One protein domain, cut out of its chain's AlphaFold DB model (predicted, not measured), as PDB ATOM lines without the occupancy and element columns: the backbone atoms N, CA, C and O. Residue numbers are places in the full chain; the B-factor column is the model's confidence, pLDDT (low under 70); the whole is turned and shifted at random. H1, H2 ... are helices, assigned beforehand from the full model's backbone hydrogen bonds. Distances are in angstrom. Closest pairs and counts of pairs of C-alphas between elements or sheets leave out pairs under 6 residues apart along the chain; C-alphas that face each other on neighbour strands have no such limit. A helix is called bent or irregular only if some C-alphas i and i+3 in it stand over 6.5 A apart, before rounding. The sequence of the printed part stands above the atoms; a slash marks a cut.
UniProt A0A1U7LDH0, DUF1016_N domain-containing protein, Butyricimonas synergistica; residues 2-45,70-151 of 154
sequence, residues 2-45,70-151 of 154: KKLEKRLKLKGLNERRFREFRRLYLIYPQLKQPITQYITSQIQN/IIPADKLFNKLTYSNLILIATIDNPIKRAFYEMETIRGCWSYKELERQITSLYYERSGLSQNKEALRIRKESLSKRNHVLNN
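AT A GLANCE: This is residues 2 to 45 and 70 to 151 of the 154 residues of the protein "DUF1016_N domain-containing protein" of Butyricimonas synergistica (UniProt A0A1U7LDH0). Three helices side by side, H5, H6 and H7, make a small core, their centres set in a triangle, and H2 packs on H5 and leads out to H1 at one end of the longest axis. Beyond the core at the other end the long helix H9 sticks out as a free arm, while H3, touching H4 near its start, sends residues 36 to 45 out as a second arm. The printed part has 126 residues with nine named helices, H1 to H9 in chain order, and no named strand: the class is all helix. The whole is loose, with a radius of gyration of the C-alphas of 17.9 A, and spans 53 by 41 by 23 A, only just flat.

IN THESE COORDINATES: Find C-alpha 132 at (121.847, 127.490, 100.422); from there H9, the longest helix, runs 27.4 A through residues 132 to 149, to C-alpha 149 at (127.224, 154.337, 99.380). Going back along the chain, look for H8 at residues 122 to 125, H7 at 111 to 119, 12.1 A long, H6 at 94 to 107, 19.7 A long, H5 at 82 to 89 and H4 at 73 to 79. Before the cut, H3 takes residues 29 to 44, 23.9 A, and is only just irregular: C-alphas 30 and 33 are 6.6 A apart. H2 takes residues 15 to 27, 18.6 A, and H1 residues 2 to 8, beginning at C-alpha 2 at (159.273, 120.319, 122.003).

HOW THE PARTS SIT: Start at the hub, H5 and H6, which touch three helices each. The two form a helical hairpin, closest at the C-alphas of Ile 88 and Arg 97, 6.1 A, at a shallow tilt of 34 degrees, only just short of steep, opposite ways. H7 touches H5 at 13 degrees, a shallow tilt, the same way, with C-alphas 84 and 111 closest at 5.7 A. H6 and H7, also a helical hairpin, only just touch, with 3 pairs of C-alphas within 8 A, Thr 104 and Leu 114 closest at 6.8 A. H8 only just touches H6, also with 3 pairs, C-alphas 96 and 123 closest at 6.7 A. H2 touches H5 at a steep tilt of 66 degrees, C-alphas 24 and 89 being closest at 6.1 A. H3 touches H4 with residues 30 to 35 alone, C-alphas 31 and 73 closest at 5.4 A. H1 is close to H2 but not clearly touching, and H9 touches no helix. Every O i to N i+4 pair is within hydrogen-bond range in H2, H4, H5, H6 and H7; H1 has 2 of 3, H3 10 of 12 and H9 10 of 14, and H8 is too short for such a pair.

THE WHOLE: The C-alphas farthest apart, of Lys 6 and Asn 151, are 58.3 A apart. Residues 46 to 69 are not printed, and C-alphas 45 and 70 stand 31.7 A apart across the cut. Of the links printed whole, none is long. The mean pLDDT of the printed part is 77.1, with residues 127 to 151 among those under 70.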
ATOM      1  N   LYS A   2     158.577 120.596 120.718       62.66
ATOM      2  CA  LYS A   2     159.273 120.319 122.003       62.66
ATOM      3  C   LYS A   2     160.630 121.022 122.208       62.66
ATOM      4  O   LYS A   2     160.973 121.391 123.324       62.66
ATOM      5  N   LYS A   3     161.405 121.236 121.132       74.00
ATOM      6  CA  LYS A   3     162.701 121.943 121.188       74.00
ATOM      7  C   LYS A   3     162.560 123.441 121.511       74.00
ATOM      8  O   LYS A   3     163.472 123.991 122.109       74.00
ATOM      9  N   LEU A   4     161.447 124.093 121.144       69.56
ATOM     10  CA  LEU A   4     161.207 125.514 121.450       69.56
ATOM     11  C   LEU A   4     160.770 125.730 122.904       69.56
ATOM     12  O   LEU A   4     161.303 126.614 123.564       69.56
ATOM     13  N   GLU A   5     159.870 124.891 123.418       73.62
ATOM     14  CA  GLU A   5     159.428 124.936 124.823       73.62
ATOM     15  C   GLU A   5     160.613 124.835 125.793       73.62
ATOM     16  O   GLU A   5     160.786 125.682 126.668       73.62
ATOM     17  N   LYS A   6     161.508 123.863 125.557       74.50
ATOM     18  CA  LYS A   6     162.726 123.673 126.360       74.50
ATOM     19  C   LYS A   6     163.687 124.867 126.328       74.50
ATOM     20  O   LYS A   6     164.460 125.024 127.267       74.50
ATOM     21  N   ARG A   7     163.675 125.669 125.255       73.06
ATOM     22  CA  ARG A   7     164.548 126.846 125.104       73.06
ATOM     23  C   ARG A   7     163.981 128.078 125.797       73.06
ATOM     24  O   ARG A   7     164.753 128.825 126.376       73.06
ATOM     25  N   LEU A   8     162.665 128.279 125.738       76.81
ATOM     26  CA  LEU A   8     162.026 129.467 126.304       76.81
ATOM     27  C   LEU A   8     161.828 129.355 127.823       76.81
ATOM     28  O   LEU A   8     161.938 130.366 128.501       76.81
ATOM     29  N   LYS A   9     161.569 128.154 128.370       73.38
ATOM     30  CA  LYS A   9     161.379 127.906 129.822       73.38
ATOM     31  C   LYS A   9     160.442 128.913 130.530       73.38
ATOM     32  O   LYS A   9     160.581 129.163 131.723       73.38
ATOM     33  N   LEU A  10     159.469 129.477 129.812       75.06
ATOM     34  CA  LEU A  10     158.507 130.433 130.362       75.06
ATOM     35  C   LEU A  10     157.307 129.694 130.960       75.06
ATOM     36  O   LEU A  10     156.741 128.790 130.339       75.06
ATOM     37  N   LYS A  11     156.893 130.093 132.167       73.56
ATOM     38  CA  LYS A  11     155.758 129.481 132.870       73.56
ATOM     39  C   LYS A  11     154.472 129.673 132.055       73.56
ATOM     40  O   LYS A  11     154.060 130.797 131.788       73.56
ATOM     41  N   GLY A  12     153.831 128.566 131.672       70.25
ATOM     42  CA  GLY A  12     152.550 128.570 130.956       70.25
ATOM     43  C   GLY A  12     152.640 128.561 129.426       70.25
ATOM     44  O   GLY A  12     151.595 128.653 128.778       70.25
ATOM     45  N   LEU A  13     153.834 128.427 128.837       78.19
ATOM     46  CA  LEU A  13     154.032 128.293 127.391       78.19
ATOM     47  C   LEU A  13     154.500 126.872 127.030       78.19
ATOM     48  O   LEU A  13     155.691 126.606 126.891       78.19
ATOM     49  N   ASN A  14     153.532 125.967 126.861       82.38
ATOM     50  CA  ASN A  14     153.783 124.536 126.649       82.38
ATOM     51  C   ASN A  14     153.566 124.129 125.181       82.38
ATOM     52  O   ASN A  14     152.890 124.836 124.426       82.38
ATOM     53  N   GLU A  15     154.040 122.944 124.775       81.31
ATOM     54  CA  GLU A  15     153.855 122.398 123.418       81.31
ATOM     55  C   GLU A  15     152.404 122.486 122.919       81.31
ATOM     56  O   GLU A  15     152.169 122.832 121.759       81.31
ATOM     57  N   ARG A  16     151.427 122.216 123.794       83.75
ATOM     58  CA  ARG A  16     149.998 122.325 123.471       83.75
ATOM     59  C   ARG A  16     149.618 123.734 123.009       83.75
ATOM     60  O   ARG A  16     149.001 123.872 121.958       83.75
ATOM     61  N   ARG A  17     150.055 124.772 123.728       82.75
ATOM     62  CA  ARG A  17     149.767 126.167 123.364       82.75
ATOM     63  C   ARG A  17     150.419 126.562 122.050       82.75
ATOM     64  O   ARG A  17     149.789 127.215 121.231       82.75
ATOM     65  N   PHE A  18     151.638 126.097 121.782       83.62
ATOM     66  CA  PHE A  18     152.268 126.321 120.479       83.62
ATOM     67  C   PHE A  18     151.477 125.704 119.320       83.62
ATOM     68  O   PHE A  18     151.441 126.272 118.229       83.62
ATOM     69  N   ARG A  19     150.841 124.546 119.535       86.81
ATOM     70  CA  ARG A  19     149.959 123.928 118.534       86.81
ATOM     71  C   ARG A  19     148.678 124.736 118.346       86.81
ATOM     72  O   ARG A  19     148.284 124.943 117.202       86.81
ATOM     73  N   GLU A  20     148.081 125.226 119.429       87.56
ATOM     74  CA  GLU A  20     146.903 126.103 119.392       87.56
ATOM     75  C   GLU A  20     147.206 127.409 118.645       87.56
ATOM     76  O   GLU A  20     146.498 127.739 117.698       87.56
ATOM     77  N   PHE A  21     148.317 128.085 118.965       84.81
ATOM     78  CA  PHE A  21     148.763 129.281 118.246       84.81
ATOM     79  C   PHE A  21     148.989 128.999 116.763       84.81
ATOM     80  O   PHE A  21     148.491 129.729 115.910       84.81
ATOM     81  N   ARG A  22     149.704 127.915 116.436       87.00
ATOM     82  CA  ARG A  22     149.939 127.534 115.040       87.00
ATOM     83  C   ARG A  22     148.620 127.306 114.303       87.00
ATOM     84  O   ARG A  22     148.472 127.799 113.191       87.00
ATOM     85  N   ARG A  23     147.672 126.578 114.901       88.19
ATOM     86  CA  ARG A  23     146.351 126.339 114.303       88.19
ATOM     87  C   ARG A  23     145.610 127.653 114.083       88.19
ATOM     88  O   ARG A  23     145.105 127.869 112.989       88.19
ATOM     89  N   LEU A  24     145.600 128.537 115.079       87.88
ATOM     90  CA  LEU A  24     144.939 129.834 114.991       87.88
ATOM     91  C   LEU A  24     145.466 130.656 113.809       87.88
ATOM     92  O   LEU A  24     144.670 131.100 112.992       87.88
ATOM     93  N   TYR A  25     146.786 130.801 113.672       85.12
ATOM     94  CA  TYR A  25     147.380 131.583 112.580       85.12
ATOM     95  C   TYR A  25     147.166 130.967 111.195       85.12
ATOM     96  O   TYR A  25     147.105 131.699 110.211       85.12
ATOM     97  N   LEU A  26     147.045 129.640 111.102       86.94
ATOM     98  CA  LEU A  26     146.720 128.970 109.841       86.94
ATOM     99  C   LEU A  26     145.253 129.166 109.442       86.94
ATOM    100  O   LEU A  26     144.957 129.276 108.257       86.94
ATOM    101  N   ILE A  27     144.342 129.202 110.417       85.56
ATOM    102  CA  ILE A  27     142.905 129.397 110.179       85.56
ATOM    103  C   ILE A  27     142.555 130.874 109.969       85.56
ATOM    104  O   ILE A  27     141.674 131.182 109.169       85.56
ATOM    105  N   TYR A  28     143.252 131.775 110.661       85.12
ATOM    106  CA  TYR A  28     143.023 133.216 110.628       85.12
ATOM    107  C   TYR A  28     144.285 133.988 110.211       85.12
ATOM    108  O   TYR A  28     144.810 134.780 111.005       85.12
ATOM    109  N   PRO A  29     144.791 133.810 108.977       83.50
ATOM    110  CA  PRO A  29     145.954 134.561 108.498       83.50
ATOM    111  C   PRO A  29     145.734 136.081 108.563       83.50
ATOM    112  O   PRO A  29     146.668 136.838 108.829       83.50
ATOM    113  N   GLN A  30     144.485 136.530 108.412       82.25
ATOM    114  CA  GLN A  30     144.094 137.935 108.458       82.25
ATOM    115  C   GLN A  30     144.292 138.596 109.832       82.25
ATOM    116  O   GLN A  30     144.434 139.812 109.901       82.25
ATOM    117  N   LEU A  31     144.357 137.827 110.927       83.88
ATOM    118  CA  LEU A  31     144.605 138.377 112.267       83.88
ATOM    119  C   LEU A  31     146.067 138.785 112.486       83.88
ATOM    120  O   LEU A  31     146.360 139.489 113.449       83.88
ATOM    121  N   LYS A  32     146.987 138.385 111.598       80.81
ATOM    122  CA  LYS A  32     148.413 138.697 111.733       80.81
ATOM    123  C   LYS A  32     148.664 140.205 111.806       80.81
ATOM    124  O   LYS A  32     149.367 140.640 112.709       80.81
ATOM    125  N   GLN A  33     148.078 140.987 110.896       79.94
ATOM    126  CA  GLN A  33     148.329 142.432 110.832       79.94
ATOM    127  C   GLN A  33     147.816 143.175 112.079       79.94
ATOM    128  O   GLN A  33     148.635 143.834 112.722       79.94
ATOM    129  N   PRO A  34     146.544 143.013 112.511       81.19
ATOM    130  CA  PRO A  34     146.058 143.662 113.730       81.19
ATOM    131  C   PRO A  34     146.839 143.262 114.985       81.19
ATOM    132  O   PRO A  34     147.161 144.114 115.808       81.19
ATOM    133  N   ILE A  35     147.198 141.977 115.124       82.25
ATOM    134  CA  ILE A  35     147.982 141.499 116.272       82.25
ATOM    135  C   ILE A  35     149.373 142.137 116.278       82.25
ATOM    136  O   ILE A  35     149.824 142.603 117.322       82.25
ATOM    137  N   THR A  36     150.062 142.168 115.133       83.00
ATOM    138  CA  THR A  36     151.385 142.793 115.036       83.00
ATOM    139  C   THR A  36     151.310 144.279 115.363       83.00
ATOM    140  O   THR A  36     152.084 144.736 116.195       83.00
ATOM    141  N   GLN A  37     150.349 145.010 114.795       82.94
ATOM    142  CA  GLN A  37     150.145 146.432 115.086       82.94
ATOM    143  C   GLN A  37     149.872 146.684 116.575       82.94
ATOM    144  O   GLN A  37     150.470 147.585 117.161       82.94
ATOM    145  N   TYR A  38     149.024 145.860 117.200       84.19
ATOM    146  CA  TYR A  38     148.744 145.936 118.634       84.19
ATOM    147  C   TYR A  38     149.999 145.694 119.481       84.19
ATOM    148  O   TYR A  38     150.273 146.437 120.414       84.19
ATOM    149  N   ILE A  39     150.801 144.677 119.157       82.12
ATOM    150  CA  ILE A  39     152.034 144.389 119.900       82.12
ATOM    151  C   ILE A  39     153.051 145.522 119.718       82.12
ATOM    152  O   ILE A  39     153.640 145.967 120.699       82.12
ATOM    153  N   THR A  40     153.241 146.015 118.492       82.31
ATOM    154  CA  THR A  40     154.163 147.121 118.211       82.31
ATOM    155  C   THR A  40     153.781 148.375 118.991       82.31
ATOM    156  O   THR A  40     154.663 148.981 119.591       82.31
ATOM    157  N   SER A  41     152.494 148.731 119.065       79.31
ATOM    158  CA  SER A  41     152.056 149.899 119.839       79.31
ATOM    159  C   SER A  41     152.233 149.711 121.351       79.31
ATOM    160  O   SER A  41     152.674 150.632 122.033       79.31
ATOM    161  N   GLN A  42     151.977 148.512 121.888       76.50
ATOM    162  CA  GLN A  42     152.203 148.215 123.310       76.50
ATOM    163  C   GLN A  42     153.690 148.260 123.691       76.50
ATOM    164  O   GLN A  42     154.045 148.743 124.767       76.50
ATOM    165  N   ILE A  43     154.572 147.784 122.809       71.31
ATOM    166  CA  ILE A  43     156.021 147.817 123.041       71.31
ATOM    167  C   ILE A  43     156.560 149.250 122.919       71.31
ATOM    168  O   ILE A  43     157.332 149.679 123.771       71.31
ATOM    169  N   GLN A  44     156.111 150.022 121.923       60.47
ATOM    170  CA  GLN A  44     156.515 151.425 121.758       60.47
ATOM    171  C   GLN A  44     156.080 152.309 122.933       60.47
ATOM    172  O   GLN A  44     156.805 153.221 123.313       60.47
ATOM    173  N   ASN A  45     154.942 152.005 123.558       59.16
ATOM    174  CA  ASN A  45     154.475 152.731 124.739       59.16
ATOM    175  C   ASN A  45     155.197 152.329 126.041       59.16
ATOM    176  O   ASN A  45     155.021 153.007 127.050       59.16
ATOM    177  N   ILE A  70     134.241 135.977 104.710       65.56
ATOM    178  CA  ILE A  70     135.243 136.091 105.765       65.56
ATOM    179  C   ILE A  70     134.932 137.351 106.569       65.56
ATOM    180  O   ILE A  70     134.856 138.453 106.024       65.56
ATOM    181  N   ILE A  71     134.728 137.185 107.874       68.38
ATOM    182  CA  ILE A  71     134.529 138.311 108.783       68.38
ATOM    183  C   ILE A  71     135.828 139.134 108.807       68.38
ATOM    184  O   ILE A  71     136.903 138.545 108.967       68.38
ATOM    185  N   PRO A  72     135.760 140.474 108.648       77.06
ATOM    186  CA  PRO A  72     136.945 141.324 108.670       77.06
ATOM    187  C   PRO A  72     137.785 141.088 109.925       77.06
ATOM    188  O   PRO A  72     137.233 140.937 111.021       77.06
ATOM    189  N   ALA A  73     139.110 141.085 109.763       75.94
ATOM    190  CA  ALA A  73     140.055 140.805 110.841       75.94
ATOM    191  C   ALA A  73     139.819 141.702 112.063       75.94
ATOM    192  O   ALA A  73     139.787 141.204 113.185       75.94
ATOM    193  N   ASP A  74     139.537 142.987 111.838       74.38
ATOM    194  CA  ASP A  74     139.278 143.964 112.899       74.38
ATOM    195  C   ASP A  74     138.055 143.596 113.738       74.38
ATOM    196  O   ASP A  74     138.031 143.772 114.954       74.38
ATOM    197  N   LYS A  75     137.016 143.046 113.101       80.69
ATOM    198  CA  LYS A  75     135.796 142.652 113.803       80.69
ATOM    199  C   LYS A  75     136.027 141.395 114.634       80.69
ATOM    200  O   LYS A  75     135.532 141.328 115.752       80.69
ATOM    201  N   LEU A  76     136.790 140.431 114.117       81.00
ATOM    202  CA  LEU A  76     137.182 139.242 114.875       81.00
ATOM    203  C   LEU A  76     138.062 139.625 116.072       81.00
ATOM    204  O   LEU A  76     137.755 139.231 117.192       81.00
ATOM    205  N   PHE A  77     139.097 140.438 115.844       80.25
ATOM    206  CA  PHE A  77     140.054 140.857 116.868       80.25
ATOM    207  C   PHE A  77     139.390 141.648 118.004       80.25
ATOM    208  O   PHE A  77     139.672 141.403 119.171       80.25
ATOM    209  N   ASN A  78     138.460 142.551 117.673       82.00
ATOM    210  CA  ASN A  78     137.830 143.426 118.664       82.00
ATOM    211  C   ASN A  78     136.595 142.824 119.350       82.00
ATOM    212  O   ASN A  78     136.181 143.321 120.396       82.00
ATOM    213  N   LYS A  79     135.936 141.821 118.751       84.88
ATOM    214  CA  LYS A  79     134.664 141.278 119.272       84.88
ATOM    215  C   LYS A  79     134.772 139.868 119.832       84.88
ATOM    216  O   LYS A  79     133.915 139.489 120.624       84.88
ATOM    217  N   LEU A  80     135.779 139.092 119.438       86.00
ATOM    218  CA  LEU A  80     135.969 137.737 119.943       86.00
ATOM    219  C   LEU A  80     137.162 137.679 120.888       86.00
ATOM    220  O   LEU A  80     138.252 138.156 120.591       86.00
ATOM    221  N   THR A  81     136.956 137.023 122.026       87.88
ATOM    222  CA  THR A  81     138.045 136.707 122.947       87.88
ATOM    223  C   THR A  81     138.923 135.591 122.380       87.88
ATOM    224  O   THR A  81     138.473 134.750 121.596       87.88
ATOM    225  N   TYR A  82     140.177 135.533 122.832       87.31
ATOM    226  CA  TYR A  82     141.129 134.493 122.430       87.31
ATOM    227  C   TYR A  82     140.584 133.069 122.640       87.31
ATOM    228  O   TYR A  82     140.698 132.223 121.754       87.31
ATOM    229  N   SER A  83     139.932 132.810 123.777       89.62
ATOM    230  CA  SER A  83     139.347 131.498 124.082       89.62
ATOM    231  C   SER A  83     138.247 131.107 123.092       89.62
ATOM    232  O   SER A  83     138.209 129.963 122.640       89.62
ATOM    233  N   ASN A  84     137.391 132.060 122.707       90.56
ATOM    234  CA  ASN A  84     136.354 131.829 121.701       90.56
ATOM    235  C   ASN A  84     136.979 131.548 120.328       90.56
ATOM    236  O   ASN A  84     136.554 130.622 119.641       90.56
ATOM    237  N   LEU A  85     138.025 132.290 119.951       90.56
ATOM    238  CA  LEU A  85     138.738 132.085 118.688       90.56
ATOM    239  C   LEU A  85     139.387 130.702 118.595       90.56
ATOM    240  O   LEU A  85     139.254 130.046 117.565       90.56
ATOM    241  N   ILE A  86     140.049 130.219 119.654       91.25
ATOM    242  CA  ILE A  86     140.606 128.856 119.659       91.25
ATOM    243  C   ILE A  86     139.492 127.828 119.506       91.25
ATOM    244  O   ILE A  86     139.630 126.901 118.708       91.25
ATOM    245  N   LEU A  87     138.405 127.978 120.271       92.06
ATOM    246  CA  LEU A  87     137.295 127.034 120.251       92.06
ATOM    247  C   LEU A  87     136.693 126.936 118.845       92.06
ATOM    248  O   LEU A  87     136.541 125.841 118.314       92.06
ATOM    249  N   ILE A  88     136.447 128.070 118.194       91.62
ATOM    250  CA  ILE A  88     135.954 128.122 116.815       91.62
ATOM    251  C   ILE A  88     136.989 127.563 115.824       91.62
ATOM    252  O   ILE A  88     136.622 126.832 114.904       91.62
ATOM    253  N   ALA A  89     138.285 127.825 116.024       90.25
ATOM    254  CA  ALA A  89     139.355 127.286 115.180       90.25
ATOM    255  C   ALA A  89     139.430 125.748 115.204       90.25
ATOM    256  O   ALA A  89     140.044 125.158 114.309       90.25
ATOM    257  N   THR A  90     138.817 125.088 116.198       90.56
ATOM    258  CA  THR A  90     138.708 123.621 116.232       90.56
ATOM    259  C   THR A  90     137.748 123.046 115.194       90.56
ATOM    260  O   THR A  90     137.867 121.871 114.855       90.56
ATOM    261  N   ILE A  91     136.838 123.863 114.658       89.19
ATOM    262  CA  ILE A  91     135.837 123.458 113.673       89.19
ATOM    263  C   ILE A  91     136.489 123.398 112.292       89.19
ATOM    264  O   ILE A  91     136.973 124.415 111.795       89.19
ATOM    265  N   ASP A  92     136.458 122.237 111.638       87.06
ATOM    266  CA  ASP A  92     137.128 122.041 110.343       87.06
ATOM    267  C   ASP A  92     136.355 122.653 109.166       87.06
ATOM    268  O   ASP A  92     136.953 123.263 108.278       87.06
ATOM    269  N   ASN A  93     135.020 122.565 109.184       85.88
ATOM    270  CA  ASN A  93     134.179 123.108 108.118       85.88
ATOM    271  C   ASN A  93     134.163 124.654 108.161       85.88
ATOM    272  O   ASN A  93     133.648 125.224 109.130       85.88
ATOM    273  N   PRO A  94     134.658 125.350 107.118       83.19
ATOM    274  CA  PRO A  94     134.773 126.810 107.114       83.19
ATOM    275  C   PRO A  94     133.417 127.529 107.141       83.19
ATOM    276  O   PRO A  94     133.323 128.624 107.687       83.19
ATOM    277  N   ILE A  95     132.353 126.917 106.610       82.38
ATOM    278  CA  ILE A  95     131.000 127.492 106.616       82.38
ATOM    279  C   ILE A  95     130.421 127.446 108.029       82.38
ATOM    280  O   ILE A  95     129.950 128.458 108.548       82.38
ATOM    281  N   LYS A  96     130.517 126.279 108.681       86.06
ATOM    282  CA  LYS A  96     130.118 126.114 110.085       86.06
ATOM    283  C   LYS A  96     130.909 127.069 110.980       86.06
ATOM    284  O   LYS A  96     130.335 127.694 111.867       86.06
ATOM    285  N   ARG A  97     132.207 127.229 110.711       89.38
ATOM    286  CA  ARG A  97     133.076 128.169 111.421       89.38
ATOM    287  C   ARG A  97     132.571 129.610 111.305       89.38
ATOM    288  O   ARG A  97     132.262 130.213 112.325       89.38
ATOM    289  N   ALA A  98     132.383 130.109 110.082       84.62
ATOM    290  CA  ALA A  98     131.891 131.466 109.834       84.62
ATOM    291  C   ALA A  98     130.516 131.731 110.476       84.62
ATOM    292  O   ALA A  98     130.250 132.834 110.954       84.62
ATOM    293  N   PHE A  99     129.644 130.716 110.534       86.44
ATOM    294  CA  PHE A  99     128.371 130.812 111.246       86.44
ATOM    295  C   PHE A  99     128.566 131.053 112.745       86.44
ATOM    296  O   PHE A  99     128.019 132.015 113.281       86.44
ATOM    297  N   TYR A 100     129.363 130.218 113.417       89.69
ATOM    298  CA  TYR A 100     129.604 130.380 114.850       89.69
ATOM    299  C   TYR A 100     130.337 131.687 115.163       89.69
ATOM    300  O   TYR A 100     130.012 132.320 116.162       89.69
ATOM    301  N   GLU A 101     131.254 132.148 114.310       89.06
ATOM    302  CA  GLU A 101     131.886 133.464 114.473       89.06
ATOM    303  C   GLU A 101     130.850 134.592 114.438       89.06
ATOM    304  O   GLU A 101     130.815 135.440 115.329       89.06
ATOM    305  N   MET A 102     129.978 134.587 113.427       84.62
ATOM    306  CA  MET A 102     128.958 135.617 113.256       84.62
ATOM    307  C   MET A 102     127.966 135.619 114.418       84.62
ATOM    308  O   MET A 102     127.686 136.678 114.975       84.62
ATOM    309  N   GLU A 103     127.446 134.453 114.797       87.00
ATOM    310  CA  GLU A 103     126.454 134.347 115.867       87.00
ATOM    311  C   GLU A 103     127.059 134.637 117.244       87.00
ATOM    312  O   GLU A 103     126.421 135.314 118.045       87.00
ATOM    313  N   THR A 104     128.325 134.280 117.485       90.38
ATOM    314  CA  THR A 104     129.031 134.684 118.715       90.38
ATOM    315  C   THR A 104     129.154 136.205 118.804       90.38
ATOM    316  O   THR A 104     128.920 136.775 119.866       90.38
ATOM    317  N   ILE A 105     129.472 136.882 117.693       85.94
ATOM    318  CA  ILE A 105     129.574 138.349 117.665       85.94
ATOM    319  C   ILE A 105     128.198 139.013 117.809       85.94
ATOM    320  O   ILE A 105     128.091 140.061 118.438       85.94
ATOM    321  N   ARG A 106     127.149 138.442 117.208       82.69
ATOM    322  CA  ARG A 106     125.788 139.004 117.250       82.69
ATOM    323  C   ARG A 106     125.106 138.789 118.595       82.69
ATOM    324  O   ARG A 106     124.441 139.698 119.074       82.69
ATOM    325  N   GLY A 107     125.249 137.596 119.163       84.25
ATOM    326  CA  GLY A 107     124.650 137.202 120.436       84.25
ATOM    327  C   GLY A 107     125.521 137.504 121.651       84.25
ATOM    328  O   GLY A 107     125.101 137.199 122.760       84.25
ATOM    329  N   CYS A 108     126.721 138.066 121.452       87.31
ATOM    330  CA  CYS A 108     127.703 138.336 122.505       87.31
ATOM    331  C   CYS A 108     127.953 137.120 123.415       87.31
ATOM    332  O   CYS A 108     128.072 137.263 124.630       87.31
ATOM    333  N   TRP A 109     128.011 135.917 122.832       90.19
ATOM    334  CA  TRP A 109     128.106 134.685 123.612       90.19
ATOM    335  C   TRP A 109     129.421 134.605 124.390       90.19
ATOM    336  O   TRP A 109     130.521 134.779 123.850       90.19
ATOM    337  N   SER A 110     129.304 134.253 125.666       90.81
ATOM    338  CA  SER A 110     130.422 133.816 126.492       90.81
ATOM    339  C   SER A 110     131.012 132.501 125.972       90.81
ATOM    340  O   SER A 110     130.385 131.764 125.209       90.81
ATOM    341  N   TYR A 111     132.219 132.163 126.435       91.38
ATOM    342  CA  TYR A 111     132.861 130.888 126.094       91.38
ATOM    343  C   TYR A 111     131.951 129.685 126.377       91.38
ATOM    344  O   TYR A 111     131.830 128.788 125.547       91.38
ATOM    345  N   LYS A 112     131.273 129.680 127.533       93.94
ATOM    346  CA  LYS A 112     130.396 128.575 127.944       93.94
ATOM    347  C   LYS A 112     129.151 128.464 127.078       93.94
ATOM    348  O   LYS A 112     128.718 127.357 126.763       93.94
ATOM    349  N   GLU A 113     128.595 129.594 126.662       92.81
ATOM    350  CA  GLU A 113     127.464 129.607 125.741       92.81
ATOM    351  C   GLU A 113     127.878 129.111 124.360       92.81
ATOM    352  O   GLU A 113     127.216 128.233 123.816       92.81
ATOM    353  N   LEU A 114     129.005 129.582 123.827       93.31
ATOM    354  CA  LEU A 114     129.544 129.100 122.558       93.31
ATOM    355  C   LEU A 114     129.813 127.586 122.592       93.31
ATOM    356  O   LEU A 114     129.368 126.860 121.702       93.31
ATOM    357  N   GLU A 115     130.469 127.094 123.644       93.88
ATOM    358  CA  GLU A 115     130.711 125.666 123.888       93.88
ATOM    359  C   GLU A 115     129.397 124.866 123.901       93.88
ATOM    360  O   GLU A 115     129.279 123.841 123.223       93.88
ATOM    361  N   ARG A 116     128.361 125.374 124.578       94.25
ATOM    362  CA  ARG A 116     127.020 124.773 124.584       94.25
ATOM    363  C   ARG A 116     126.369 124.779 123.195       94.25
ATOM    364  O   ARG A 116     125.757 123.780 122.811       94.25
ATOM    365  N   GLN A 117     126.480 125.862 122.426       92.62
ATOM    366  CA  GLN A 117     125.886 125.956 121.083       92.62
ATOM    367  C   GLN A 117     126.587 125.040 120.070       92.62
ATOM    368  O   GLN A 117     125.938 124.466 119.190       92.62
ATOM    369  N   ILE A 118     127.902 124.859 120.200       91.06
ATOM    370  CA  ILE A 118     128.663 123.891 119.401       91.06
ATOM    371  C   ILE A 118     128.244 122.466 119.774       91.06
ATOM    372  O   ILE A 118     127.868 121.691 118.896       91.06
ATOM    373  N   THR A 119     128.234 122.145 121.071       91.88
ATOM    374  CA  THR A 119     127.904 120.803 121.582       91.88
ATOM    375  C   THR A 119     126.480 120.388 121.223       91.88
ATOM    376  O   THR A 119     126.229 119.252 120.840       91.88
ATOM    377  N   SER A 120     125.538 121.327 121.284       91.00
ATOM    378  CA  SER A 120     124.140 121.087 120.926       91.00
ATOM    379  C   SER A 120     123.868 121.137 119.417       91.00
ATOM    380  O   SER A 120     122.710 121.194 119.015       91.00
ATOM    381  N   LEU A 121     124.904 121.148 118.569       88.38
ATOM    382  CA  LEU A 121     124.786 121.166 117.106       88.38
ATOM    383  C   LEU A 121     123.868 122.289 116.597       88.38
ATOM    384  O   LEU A 121     123.093 122.103 115.659       88.38
ATOM    385  N   TYR A 122     123.936 123.468 117.224       87.94
ATOM    386  CA  TYR A 122     123.075 124.606 116.891       87.94
ATOM    387  C   TYR A 122     123.097 124.958 115.399       87.94
ATOM    388  O   TYR A 122     122.048 125.244 114.840       87.94
ATOM    389  N   TYR A 123     124.249 124.849 114.732       86.19
ATOM    390  CA  TYR A 123     124.358 125.047 113.283       86.19
ATOM    391  C   TYR A 123     123.470 124.101 112.455       86.19
ATOM    392  O   TYR A 123     122.875 124.523 111.467       86.19
ATOM    393  N   GLU A 124     123.371 122.825 112.839       85.56
ATOM    394  CA  GLU A 124     122.538 121.864 112.102       85.56
ATOM    395  C   GLU A 124     121.051 122.142 112.348       85.56
ATOM    396  O   GLU A 124     120.230 122.047 111.438       85.56
ATOM    397  N   ARG A 125     120.712 122.555 113.577       84.25
ATOM    398  CA  ARG A 125     119.336 122.856 113.995       84.25
ATOM    399  C   ARG A 125     118.832 124.219 113.528       84.25
ATOM    400  O   ARG A 125     117.628 124.390 113.386       84.25
ATOM    401  N   SER A 126     119.715 125.183 113.274       74.50
ATOM    402  CA  SER A 126     119.349 126.547 112.862       74.50
ATOM    403  C   SER A 126     118.829 126.636 111.420       74.50
ATOM    404  O   SER A 126     118.551 127.730 110.935       74.50
ATOM    405  N   GLY A 127     118.704 125.507 110.711       62.19
ATOM    406  CA  GLY A 127     118.155 125.444 109.354       62.19
ATOM    407  C   GLY A 127     119.087 125.984 108.262       62.19
ATOM    408  O   GLY A 127     118.775 125.876 107.077       62.19
ATOM    409  N   LEU A 128     120.266 126.508 108.616       58.66
ATOM    410  CA  LEU A 128     121.287 126.957 107.660       58.66
ATOM    411  C   LEU A 128     122.011 125.806 106.954       58.66
ATOM    412  O   LEU A 128     122.526 126.005 105.857       58.66
ATOM    413  N   SER A 129     121.982 124.604 107.535       50.69
ATOM    414  CA  SER A 129     122.409 123.360 106.879       50.69
ATOM    415  C   SER A 129     121.559 123.043 105.630       50.69
ATOM    416  O   SER A 129     122.062 122.502 104.648       50.69
ATOM    417  N   GLN A 130     120.289 123.474 105.615       44.38
ATOM    418  CA  GLN A 130     119.322 123.205 104.542       44.38
ATOM    419  C   GLN A 130     119.208 124.338 103.506       44.38
ATOM    420  O   GLN A 130     118.826 124.092 102.366       44.38
ATOM    421  N   ASN A 131     119.548 125.585 103.856       53.00
ATOM    422  CA  ASN A 131     119.133 126.744 103.063       53.00
ATOM    423  C   ASN A 131     120.303 127.485 102.387       53.00
ATOM    424  O   ASN A 131     120.657 128.613 102.744       53.00
ATOM    425  N   LYS A 132     120.880 126.857 101.348       54.53
ATOM    426  CA  LYS A 132     121.847 127.490 100.422       54.53
ATOM    427  C   LYS A 132     121.325 128.819  99.843       54.53
ATOM    428  O   LYS A 132     122.130 129.699  99.530       54.53
ATOM    429  N   GLU A 133     120.003 128.994  99.753       48.69
ATOM    430  CA  GLU A 133     119.364 130.211  99.245       48.69
ATOM    431  C   GLU A 133     119.271 131.354 100.260       48.69
ATOM    432  O   GLU A 133     119.489 132.505  99.889       48.69
ATOM    433  N   ALA A 134     119.090 131.086 101.556       51.75
ATOM    434  CA  ALA A 134     119.177 132.137 102.582       51.75
ATOM    435  C   ALA A 134     120.582 132.776 102.621       51.75
ATOM    436  O   ALA A 134     120.738 133.992 102.774       51.75
ATOM    437  N   LEU A 135     121.611 131.954 102.390       54.38
ATOM    438  CA  LEU A 135     122.990 132.385 102.161       54.38
ATOM    439  C   LEU A 135     123.106 133.258 100.893       54.38
ATOM    440  O   LEU A 135     123.803 134.271 100.926       54.38
ATOM    441  N   ARG A 136     122.404 132.928  99.797       51.69
ATOM    442  CA  ARG A 136     122.404 133.688  98.529       51.69
ATOM    443  C   ARG A 136     121.652 135.025  98.631       51.69
ATOM    444  O   ARG A 136     122.195 136.049  98.230       51.69
ATOM    445  N   ILE A 137     120.485 135.059  99.267       52.88
ATOM    446  CA  ILE A 137     119.690 136.282  99.497       52.88
ATOM    447  C   ILE A 137     120.440 137.257 100.424       52.88
ATOM    448  O   ILE A 137     120.432 138.479 100.227       52.88
ATOM    449  N   ARG A 138     121.188 136.736 101.406       53.50
ATOM    450  CA  ARG A 138     122.066 137.570 102.235       53.50
ATOM    451  C   ARG A 138     123.258 138.130 101.448       53.50
ATOM    452  O   ARG A 138     123.614 139.284 101.687       53.50
ATOM    453  N   LYS A 139     123.814 137.406 100.458       54.38
ATOM    454  CA  LYS A 139     124.814 137.972  99.518       54.38
ATOM    455  C   LYS A 139     124.265 139.177  98.756       54.38
ATOM    456  O   LYS A 139     124.985 140.160  98.576       54.38
ATOM    457  N   GLU A 140     123.023 139.086  98.287       50.50
ATOM    458  CA  GLU A 140     122.421 140.077  97.396       50.50
ATOM    459  C   GLU A 140     122.041 141.367  98.140       50.50
ATOM    460  O   GLU A 140     122.383 142.468  97.706       50.50
ATOM    461  N   SER A 141     121.445 141.242  99.329       50.84
ATOM    462  CA  SER A 141     121.080 142.391 100.177       50.84
ATOM    463  C   SER A 141     122.283 143.178 100.728       50.84
ATOM    464  O   SER A 141     122.163 144.368 101.022       50.84
ATOM    465  N   LEU A 142     123.459 142.552 100.843       52.03
ATOM    466  CA  LEU A 142     124.723 143.227 101.173       52.03
ATOM    467  C   LEU A 142     125.382 143.870  99.940       52.03
ATOM    468  O   LEU A 142     126.086 144.865 100.074       52.03
ATOM    469  N   SER A 143     125.134 143.343  98.736       50.84
ATOM    470  CA  SER A 143     125.609 143.941  97.480       50.84
ATOM    471  C   SER A 143     124.880 145.242  97.145       50.84
ATOM    472  O   SER A 143     125.515 146.217  96.757       50.84
ATOM    473  N   LYS A 144     123.559 145.280  97.355       51.72
ATOM    474  CA  LYS A 144     122.734 146.461  97.061       51.72
ATOM    475  C   LYS A 144     123.033 147.643  97.996       51.72
ATOM    476  O   LYS A 144     123.035 148.776  97.536       51.72
ATOM    477  N   ARG A 145     123.379 147.406  99.272       48.16
ATOM    478  CA  ARG A 145     123.747 148.489 100.212       48.16
ATOM    479  C   ARG A 145     125.070 149.182  99.875       48.16
ATOM    480  O   ARG A 145     125.153 150.395 100.012       48.16
ATOM    481  N   ASN A 146     126.078 148.444  99.409       47.81
ATOM    482  CA  ASN A 146     127.381 149.037  99.078       47.81
ATOM    483  C   ASN A 146     127.350 149.851  97.776       47.81
ATOM    484  O   ASN A 146     128.104 150.807  97.648       47.81
ATOM    485  N   HIS A 147     126.462 149.519  96.831       50.78
ATOM    486  CA  HIS A 147     126.320 150.315  95.610       50.78
ATOM    487  C   HIS A 147     125.730 151.706  95.889       50.78
ATOM    488  O   HIS A 147     126.131 152.674  95.253       50.78
ATOM    489  N   VAL A 148     124.840 151.817  96.880       53.44
ATOM    490  CA  VAL A 148     124.233 153.097  97.275       53.44
ATOM    491  C   VAL A 148     125.252 154.023  97.947       53.44
ATOM    492  O   VAL A 148     125.186 155.225  97.747       53.44
ATOM    493  N   LEU A 149     126.237 153.497  98.682       52.78
ATOM    494  CA  LEU A 149     127.224 154.337  99.380       52.78
ATOM    495  C   LEU A 149     128.314 154.914  98.458       52.78
ATOM    496  O   LEU A 149     128.829 155.989  98.747       52.78
ATOM    497  N   ASN A 150     128.622 154.261  97.333       49.25
ATOM    498  CA  ASN A 150     129.632 154.746  96.378       49.25
ATOM    499  C   ASN A 150     129.102 155.774  95.361       49.25
ATOM    500  O   ASN A 150     129.896 156.331  94.613       49.25
ATOM    501  N   ASN A 151     127.792 156.039  95.335       49.53
ATOM    502  CA  ASN A 151     127.177 157.042  94.453       49.53
ATOM    503  C   ASN A 151     126.870 158.375  95.170       49.53
ATOM    504  O   ASN A 151     126.218 159.236  94.587       49.53
TER     505      ASN A 151